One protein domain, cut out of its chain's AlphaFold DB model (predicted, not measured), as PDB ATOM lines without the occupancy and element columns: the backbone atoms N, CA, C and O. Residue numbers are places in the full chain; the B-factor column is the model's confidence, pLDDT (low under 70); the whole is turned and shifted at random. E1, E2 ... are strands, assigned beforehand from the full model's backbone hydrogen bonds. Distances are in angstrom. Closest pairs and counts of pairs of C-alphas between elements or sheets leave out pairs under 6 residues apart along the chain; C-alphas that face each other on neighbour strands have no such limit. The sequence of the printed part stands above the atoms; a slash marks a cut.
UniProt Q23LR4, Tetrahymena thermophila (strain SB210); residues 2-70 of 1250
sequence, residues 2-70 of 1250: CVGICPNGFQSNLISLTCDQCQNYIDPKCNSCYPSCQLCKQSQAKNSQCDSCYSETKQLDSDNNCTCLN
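This is residues 2 to 70 of the 1250 residues of a protein of Tetrahymena thermophila (strain SB210) (UniProt Q23LR4). Expect little regular structure: two small hairpins, E1 with E2 and E3 with E4, sit toward opposite ends of an elongated body, with looping residues 22 to 57 between them. The 69 printed residues hold no named helix and four strands, E1 to E4 in chain order, paired as two antiparallel sheets. The class is all strand, with only 14 residues in named elements. The whole is compact, radius of gyration of the C-alphas 12.0 A, spanning 38 by 24 by 16 A.

Look first at the hairpin of E1, residues 10 to 13, and E2, residues 18 to 21, antiparallel at 139 degrees; N 11 and O 20 are within hydrogen-bond range, 2.9 A. Apart from both, E3, residues 58 to 60, and E4, residues 66 to 68, form an antiparallel hairpin at 139 degrees, with N 59 and O 67 within hydrogen-bond range, 2.9 A.

Find C-alpha 10 at (158.028, 214.717, 37.225), where E1 begins, 9.2 A long; E2 is 9.5 A, E3 7.1 A, and E4 6.9 A, ending at C-alpha 68, (142.765, 227.271, 42.335).

The farthest C-alphas, Ile 15 and Asn 70, are 38.6 A apart. The printed part has no cut; link E2 to E3 is long. Residues 2 to 4, 23 to 28 and 46 have pLDDT under 70.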
ATOM      1  N   CYS A   2     172.643 215.795  44.088       52.09
ATOM      2  CA  CYS A   2     171.545 214.824  44.103       52.09
ATOM      3  C   CYS A   2     170.224 215.587  43.983       52.09
ATOM      4  O   CYS A   2     170.036 216.586  44.679       52.09
ATOM      5  N   VAL A   3     169.318 215.128  43.123       58.75
ATOM      6  CA  VAL A   3     167.960 215.676  43.030       58.75
ATOM      7  C   VAL A   3     167.172 215.182  44.242       58.75
ATOM      8  O   VAL A   3     166.787 214.018  44.298       58.75
ATOM      9  N   GLY A   4     166.998 216.043  45.249       65.69
ATOM     10  CA  GLY A   4     166.346 215.662  46.508       65.69
ATOM     11  C   GLY A   4     164.834 215.455  46.374       65.69
ATOM     12  O   GLY A   4     164.290 214.526  46.963       65.69
ATOM     13  N   ILE A   5     164.177 216.311  45.587       76.25
ATOM     14  CA  ILE A   5     162.741 216.307  45.277       76.25
ATOM     15  C   ILE A   5     162.582 216.788  43.830       76.25
ATOM     16  O   ILE A   5     163.258 217.735  43.427       76.25
ATOM     17  N   CYS A   6     161.694 216.151  43.064       81.62
ATOM     18  CA  CYS A   6     161.246 216.655  41.763       81.62
ATOM     19  C   CYS A   6     159.934 217.439  41.901       81.62
ATOM     20  O   CYS A   6     159.155 217.144  42.809       81.62
ATOM     21  N   PRO A   7     159.659 218.415  41.017       83.81
ATOM     22  CA  PRO A   7     158.348 219.046  40.976       83.81
ATOM     23  C   PRO A   7     157.253 218.020  40.668       83.81
ATOM     24  O   PRO A   7     157.469 217.087  39.890       83.81
ATOM     25  N   ASN A   8     156.068 218.213  41.246       82.50
ATOM     26  CA  ASN A   8     154.913 217.366  40.948       82.50
ATOM     27  C   ASN A   8     154.614 217.410  39.438       82.50
ATOM     28  O   ASN A   8     154.625 218.479  38.824       82.50
ATOM     29  N   GLY A   9     154.406 216.239  38.837       76.12
ATOM     30  CA  GLY A   9     154.391 216.030  37.385       76.12
ATOM     31  C   GLY A   9     155.678 215.416  36.811       76.12
ATOM     32  O   GLY A   9     155.682 214.988  35.655       76.12
ATOM     33  N   PHE A  10     156.745 215.309  37.609       82.81
ATOM     34  CA  PHE A  10     158.028 214.717  37.225       82.81
ATOM     35  C   PHE A  10     158.482 213.664  38.248       82.81
ATOM     36  O   PHE A  10     158.227 213.791  39.444       82.81
ATOM     37  N   GLN A  11     159.198 212.643  37.776       83.00
ATOM     38  CA  GLN A  11     159.816 211.597  38.600       83.00
ATOM     39  C   GLN A  11     161.345 211.731  38.591       83.00
ATOM     40  O   GLN A  11     161.936 212.146  37.593       83.00
ATOM     41  N   SER A  12     162.007 211.357  39.686       79.56
ATOM     42  CA  SER A  12     163.469 211.391  39.776       79.56
ATOM     43  C   SER A  12     164.107 210.213  39.035       79.56
ATOM     44  O   SER A  12     164.000 209.055  39.439       79.56
ATOM     45  N   ASN A  13     164.832 210.509  37.956       77.81
ATOM     46  CA  ASN A  13     165.659 209.528  37.272       77.81
ATOM     47  C   ASN A  13     167.014 209.422  37.986       77.81
ATOM     48  O   ASN A  13     167.900 210.267  37.854       77.81
ATOM     49  N   LEU A  14     167.165 208.351  38.765       72.88
ATOM     50  CA  LEU A  14     168.354 208.077  39.578       72.88
ATOM     51  C   LEU A  14     169.606 207.718  38.753       72.88
ATOM     52  O   LEU A  14     170.690 207.636  39.325       72.88
ATOM     53  N   ILE A  15     169.475 207.505  37.436       75.88
ATOM     54  CA  ILE A  15     170.585 207.160  36.530       75.88
ATOM     55  C   ILE A  15     171.159 208.424  35.874       75.88
ATOM     56  O   ILE A  15     172.374 208.602  35.845       75.88
ATOM     57  N   SER A  16     170.302 209.319  35.373       77.56
ATOM     58  CA  SER A  16     170.704 210.598  34.760       77.56
ATOM     59  C   SER A  16     170.856 211.749  35.761       77.56
ATOM     60  O   SER A  16     171.428 212.780  35.410       77.56
ATOM     61  N   LEU A  17     170.344 211.592  36.988       76.50
ATOM     62  CA  LEU A  17     170.196 212.655  37.991       76.50
ATOM     63  C   LEU A  17     169.333 213.834  37.492       76.50
ATOM     64  O   LEU A  17     169.590 214.988  37.840       76.50
ATOM     65  N   THR A  18     168.296 213.541  36.701       80.88
ATOM     66  CA  THR A  18     167.299 214.508  36.201       80.88
ATOM     67  C   THR A  18     165.903 214.248  36.770       80.88
ATOM     68  O   THR A  18     165.619 213.182  37.318       80.88
ATOM     69  N   CYS A  19     165.019 215.240  36.642       81.75
ATOM     70  CA  CYS A  19     163.579 215.053  36.795       81.75
ATOM     71  C   CYS A  19     162.977 214.799  35.415       81.75
ATOM     72  O   CYS A  19     162.908 215.717  34.598       81.75
ATOM     73  N   ASP A  20     162.545 213.570  35.162       81.00
ATOM     74  CA  ASP A  20     161.951 213.178  33.887       81.00
ATOM     75  C   ASP A  20     160.431 213.356  33.965       81.00
ATOM     76  O   ASP A  20     159.807 213.028  34.979       81.00
ATOM     77  N   GLN A  21     159.817 213.894  32.908       78.94
ATOM     78  CA  GLN A  21     158.375 214.150  32.890       78.94
ATOM     79  C   GLN A  21     157.590 212.837  32.992       78.94
ATOM     80  O   GLN A  21     157.861 211.871  32.275       78.94
ATOM     81  N   CYS A  22     156.591 212.801  33.871       74.81
ATOM     82  CA  CYS A  22     155.759 211.620  34.034       74.81
ATOM     83  C   CYS A  22     154.772 211.429  32.880       74.81
ATOM     84  O   CYS A  22     154.176 212.379  32.388       74.81
ATOM     85  N   GLN A  23     154.538 210.169  32.503       61.19
ATOM     86  CA  GLN A  23     153.437 209.795  31.604       61.19
ATOM     87  C   GLN A  23     152.186 209.322  32.363       61.19
ATOM     88  O   GLN A  23     151.082 209.418  31.837       61.19
ATOM     89  N   ASN A  24     152.332 208.868  33.614       64.94
ATOM     90  CA  ASN A  24     151.211 208.582  34.508       64.94
ATOM     91  C   ASN A  24     151.290 209.470  35.757       64.94
ATOM     92  O   ASN A  24     151.912 209.115  36.755       64.94
ATOM     93  N   TYR A  25     150.620 210.619  35.702       66.06
ATOM     94  CA  TYR A  25     150.596 211.623  36.770       66.06
ATOM     95  C   TYR A  25     149.893 211.169  38.069       66.06
ATOM     96  O   TYR A  25     149.865 211.924  39.040       66.06
ATOM     97  N   ILE A  26     149.328 209.954  38.101       63.19
ATOM     98  CA  ILE A  26     148.682 209.346  39.276       63.19
ATOM     99  C   ILE A  26     149.680 208.490  40.093       63.19
ATOM    100  O   ILE A  26     149.417 208.202  41.258       63.19
ATOM    101  N   ASP A  27     150.848 208.111  39.544       67.19
ATOM    102  CA  ASP A  27     151.885 207.409  40.324       67.19
ATOM    103  C   ASP A  27     152.389 208.325  41.470       67.19
ATOM    104  O   ASP A  27     152.761 209.477  41.216       67.19
ATOM    105  N   PRO A  28     152.442 207.857  42.735       68.81
ATOM    106  CA  PRO A  28     153.020 208.620  43.842       68.81
ATOM    107  C   PRO A  28     154.452 209.121  43.591       68.81
ATOM    108  O   PRO A  28     154.825 210.168  44.110       68.81
ATOM    109  N   LYS A  29     155.250 208.443  42.752       72.19
ATOM    110  CA  LYS A  29     156.598 208.896  42.346       72.19
ATOM    111  C   LYS A  29     156.584 210.207  41.554       72.19
ATOM    112  O   LYS A  29     157.576 210.929  41.560       72.19
ATOM    113  N   CYS A  30     155.468 210.512  40.896       74.62
ATOM    114  CA  CYS A  30     155.236 211.752  40.158       74.62
ATOM    115  C   CYS A  30     154.716 212.889  41.048       74.62
ATOM    116  O   CYS A  30     154.514 213.998  40.560       74.62
ATOM    117  N   ASN A  31     154.473 212.616  42.333       77.94
ATOM    118  CA  ASN A  31     153.895 213.546  43.296       77.94
ATOM    119  C   ASN A  31     154.779 213.575  44.558       77.94
ATOM    120  O   ASN A  31     154.407 213.086  45.623       77.94
ATOM    121  N   SER A  32     155.999 214.106  44.406       79.06
ATOM    122  CA  SER A  32     157.008 214.193  45.480       79.06
ATOM    123  C   SER A  32     156.670 215.231  46.567       79.06
ATOM    124  O   SER A  32     157.306 215.245  47.620       79.06
ATOM    125  N   CYS A  33     155.684 216.093  46.313       81.44
ATOM    126  CA  CYS A  33     155.151 217.114  47.209       81.44
ATOM    127  C   CYS A  33     153.645 216.919  47.431       81.44
ATOM    128  O   CYS A  33     152.985 216.221  46.658       81.44
ATOM    129  N   TYR A  34     153.080 217.592  48.442       82.88
ATOM    130  CA  TYR A  34     151.635 217.582  48.702       82.88
ATOM    131  C   TYR A  34     150.838 217.885  47.410       82.88
ATOM    132  O   TYR A  34     151.275 218.749  46.644       82.88
ATOM    133  N   PRO A  35     149.702 217.209  47.123       79.38
ATOM    134  CA  PRO A  35     149.157 217.134  45.762       79.38
ATOM    135  C   PRO A  35     148.839 218.463  45.078       79.38
ATOM    136  O   PRO A  35     148.860 218.509  43.855       79.38
ATOM    137  N   SER A  36     148.566 219.543  45.818       81.62
ATOM    138  CA  SER A  36     148.312 220.868  45.240       81.62
ATOM    139  C   SER A  36     149.567 221.648  44.821       81.62
ATOM    140  O   SER A  36     149.435 222.599  44.050       81.62
ATOM    141  N   CYS A  37     150.757 221.272  45.298       84.88
ATOM    142  CA  CYS A  37     152.013 221.986  45.063       84.88
ATOM    143  C   CYS A  37     152.623 221.704  43.684       84.88
ATOM    144  O   CYS A  37     152.476 220.608  43.148       84.88
ATOM    145  N   GLN A  38     153.421 222.647  43.172       85.75
ATOM    146  CA  GLN A  38     154.418 222.385  42.127       85.75
ATOM    147  C   GLN A  38     155.759 221.978  42.753       85.75
ATOM    148  O   GLN A  38     156.291 220.925  42.413       85.75
ATOM    149  N   LEU A  39     156.285 222.782  43.686       85.44
ATOM    150  CA  LEU A  39     157.522 222.527  44.441       85.44
ATOM    151  C   LEU A  39     157.283 222.655  45.952       85.44
ATOM    152  O   LEU A  39     156.361 223.341  46.392       85.44
ATOM    153  N   CYS A  40     158.139 222.014  46.748       83.31
ATOM    154  CA  CYS A  40     158.142 222.062  48.211       83.31
ATOM    155  C   CYS A  40     159.519 221.651  48.764       83.31
ATOM    156  O   CYS A  40     160.304 220.984  48.082       83.31
ATOM    157  N   LYS A  41     159.796 221.972  50.032       82.00
ATOM    158  CA  LYS A  41     160.935 221.408  50.777       82.00
ATOM    159  C   LYS A  41     160.590 220.028  51.337       82.00
ATOM    160  O   LYS A  41     159.432 219.695  51.574       82.00
ATOM    161  N   GLN A  42     161.609 219.236  51.660       75.69
ATOM    162  CA  GLN A  42     161.426 217.867  52.163       75.69
ATOM    163  C   GLN A  42     160.751 217.780  53.547       75.69
ATOM    164  O   GLN A  42     160.166 216.753  53.879       75.69
ATOM    165  N   SER A  43     160.750 218.870  54.320       74.19
ATOM    166  CA  SER A  43     159.945 219.033  55.540       74.19
ATOM    167  C   SER A  43     158.470 219.376  55.277       74.19
ATOM    168  O   SER A  43     157.643 219.201  56.166       74.19
ATOM    169  N   GLN A  44     158.135 219.862  54.078       73.50
ATOM    170  CA  GLN A  44     156.794 220.305  53.687       73.50
ATOM    171  C   GLN A  44     156.030 219.262  52.862       73.50
ATOM    172  O   GLN A  44     154.817 219.350  52.790       73.50
ATOM    173  N   ALA A  45     156.685 218.240  52.297       70.56
ATOM    174  CA  ALA A  45     156.094 217.278  51.349       70.56
ATOM    175  C   ALA A  45     154.815 216.519  51.802       70.56
ATOM    176  O   ALA A  45     154.210 215.818  50.994       70.56
ATOM    177  N   LYS A  46     154.390 216.639  53.069       68.50
ATOM    178  CA  LYS A  46     153.128 216.087  53.607       68.50
ATOM    179  C   LYS A  46     152.179 217.123  54.227       68.50
ATOM    180  O   LYS A  46     151.066 216.762  54.596       68.50
ATOM    181  N   ASN A  47     152.598 218.382  54.319       74.44
ATOM    182  CA  ASN A  47     151.785 219.500  54.790       74.44
ATOM    183  C   ASN A  47     151.372 220.324  53.561       74.44
ATOM    184  O   ASN A  47     152.126 220.391  52.599       74.44
ATOM    185  N   SER A  48     150.217 220.990  53.577       76.19
ATOM    186  CA  SER A  48     149.674 221.678  52.387       76.19
ATOM    187  C   SER A  48     150.474 222.898  51.887       76.19
ATOM    188  O   SER A  48     150.079 223.525  50.907       76.19
ATOM    189  N   GLN A  49     151.592 223.217  52.548       82.44
ATOM    190  CA  GLN A  49     152.489 224.327  52.244       82.44
ATOM    191  C   GLN A  49     153.422 223.999  51.074       82.44
ATOM    192  O   GLN A  49     154.118 222.983  51.074       82.44
ATOM    193  N   CYS A  50     153.499 224.918  50.122       84.44
ATOM    194  CA  CYS A  50     154.232 224.779  48.875       84.44
ATOM    195  C   CYS A  50     155.271 225.901  48.732       84.44
ATOM    196  O   CYS A  50     155.057 227.019  49.192       84.44
ATOM    197  N   ASP A  51     156.379 225.622  48.046       85.25
ATOM    198  CA  ASP A  51     157.337 226.655  47.620       85.25
ATOM    199  C   ASP A  51     156.896 227.331  46.311       85.25
ATOM    200  O   ASP A  51     157.233 228.488  46.065       85.25
ATOM    201  N   SER A  52     156.133 226.626  45.469       86.88
ATOM    202  CA  SER A  52     155.472 227.199  44.291       86.88
ATOM    203  C   SER A  52     154.241 226.392  43.865       86.88
ATOM    204  O   SER A  52     154.071 225.229  44.246       86.88
ATOM    205  N   CYS A  53     153.411 227.009  43.022       87.31
ATOM    206  CA  CYS A  53     152.251 226.416  42.355       87.31
ATOM    207  C   CYS A  53     152.404 226.522  40.833       87.31
ATOM    208  O   CYS A  53     153.096 227.418  40.349       87.31
ATOM    209  N   TYR A  54     151.692 225.685  40.073       86.56
ATOM    210  CA  TYR A  54     151.544 225.887  38.628       86.56
ATOM    211  C   TYR A  54     150.669 227.123  38.360       86.56
ATOM    212  O   TYR A  54     149.439 227.040  38.357       86.56
ATOM    213  N   SER A  55     151.324 228.266  38.132       83.38
ATOM    214  CA  SER A  55     150.722 229.602  37.960       83.38
ATOM    215  C   SER A  55     149.702 229.717  36.822       83.38
ATOM    216  O   SER A  55     148.920 230.659  36.784       83.38
ATOM    217  N   GLU A  56     149.680 228.736  35.923       84.12
ATOM    218  CA  GLU A  56     148.698 228.557  34.850       84.12
ATOM    219  C   GLU A  56     147.265 228.367  35.380       84.12
ATOM    220  O   GLU A  56     146.302 228.724  34.706       84.12
ATOM    221  N   THR A  57     147.114 227.761  36.568       86.94
ATOM    222  CA  THR A  57     145.803 227.363  37.129       86.94
ATOM    223  C   THR A  57     145.698 227.490  38.656       86.94
ATOM    224  O   THR A  57     144.589 227.406  39.191       86.94
ATOM    225  N   LYS A  58     146.816 227.701  39.370       88.44
ATOM    226  CA  LYS A  58     146.886 227.845  40.834       88.44
ATOM    227  C   LYS A  58     147.733 229.039  41.277       88.44
ATOM    228  O   LYS A  58     148.688 229.412  40.605       88.44
ATOM    229  N   GLN A  59     147.444 229.571  42.461       87.81
ATOM    230  CA  GLN A  59     148.229 230.612  43.138       87.81
ATOM    231  C   GLN A  59     148.500 230.244  44.606       87.81
ATOM    232  O   GLN A  59     147.740 229.481  45.205       87.81
ATOM    233  N   LEU A  60     149.574 230.789  45.185       88.06
ATOM    234  CA  LEU A  60     149.835 230.689  46.626       88.06
ATOM    235  C   LEU A  60     148.858 231.591  47.394       88.06
ATOM    236  O   LEU A  60     148.652 232.743  47.012       88.06
ATOM    237  N   ASP A  61     148.277 231.073  48.475       84.38
ATOM    238  CA  ASP A  61     147.575 231.872  49.484       84.38
ATOM    239  C   ASP A  61     148.542 232.452  50.542       84.38
ATOM    240  O   ASP A  61     149.762 232.272  50.474       84.38
ATOM    241  N   SER A  62     148.000 233.165  51.535       82.69
ATOM    242  CA  SER A  62     148.770 233.787  52.623       82.69
ATOM    243  C   SER A  62     149.502 232.799  53.540       82.69
ATOM    244  O   SER A  62     150.461 233.194  54.200       82.69
ATOM    245  N   ASP A  63     149.078 231.534  53.569       82.25
ATOM    246  CA  ASP A  63     149.667 230.466  54.384       82.25
ATOM    247  C   ASP A  63     150.633 229.579  53.561       82.25
ATOM    248  O   ASP A  63     151.230 228.634  54.086       82.25
ATOM    249  N   ASN A  64     150.858 229.945  52.291       84.69
ATOM    250  CA  ASN A  64     151.618 229.242  51.252       84.69
ATOM    251  C   ASN A  64     150.977 227.935  50.744       84.69
ATOM    252  O   ASN A  64     151.693 227.072  50.238       84.69
ATOM    253  N   ASN A  65     149.655 227.760  50.828       86.25
ATOM    254  CA  ASN A  65     148.982 226.647  50.145       86.25
ATOM    255  C   ASN A  65     148.624 227.024  48.698       86.25
ATOM    256  O   ASN A  65     148.293 228.169  48.395       86.25
ATOM    257  N   CYS A  66     148.639 226.044  47.793       86.88
ATOM    258  CA  CYS A  66     148.263 226.255  46.393       86.88
ATOM    259  C   CYS A  66     146.747 226.135  46.159       86.88
ATOM    260  O   CYS A  66     146.204 225.028  46.089       86.88
ATOM    261  N   THR A  67     146.088 227.280  45.973       87.62
ATOM    262  CA  THR A  67     144.645 227.432  45.705       87.62
ATOM    263  C   THR A  67     144.353 227.572  44.205       87.62
ATOM    264  O   THR A  67     145.205 228.035  43.449       87.62
ATOM    265  N   CYS A  68     143.169 227.156  43.743       88.56
ATOM    266  CA  CYS A  68     142.765 227.271  42.335       88.56
ATOM    267  C   CYS A  68     142.474 228.729  41.925       88.56
ATOM    268  O   CYS A  68     141.828 229.465  42.666       88.56
ATOM    269  N   LEU A  69     142.855 229.117  40.701       87.50
ATOM    270  CA  LEU A  69     142.431 230.386  40.078       87.50
ATOM    271  C   LEU A  69     140.942 230.388  39.682       87.50
ATOM    272  O   LEU A  69     140.346 231.449  39.494       87.50
ATOM    273  N   ASN A  70     140.339 229.205  39.558       88.06
ATOM    274  CA  ASN A  70     138.898 229.027  39.438       88.06
ATOM    275  C   ASN A  70     138.290 228.768  40.829       88.06
ATOM    276  O   ASN A  70     138.551 227.703  41.391       88.06
TER     277      ASN A  70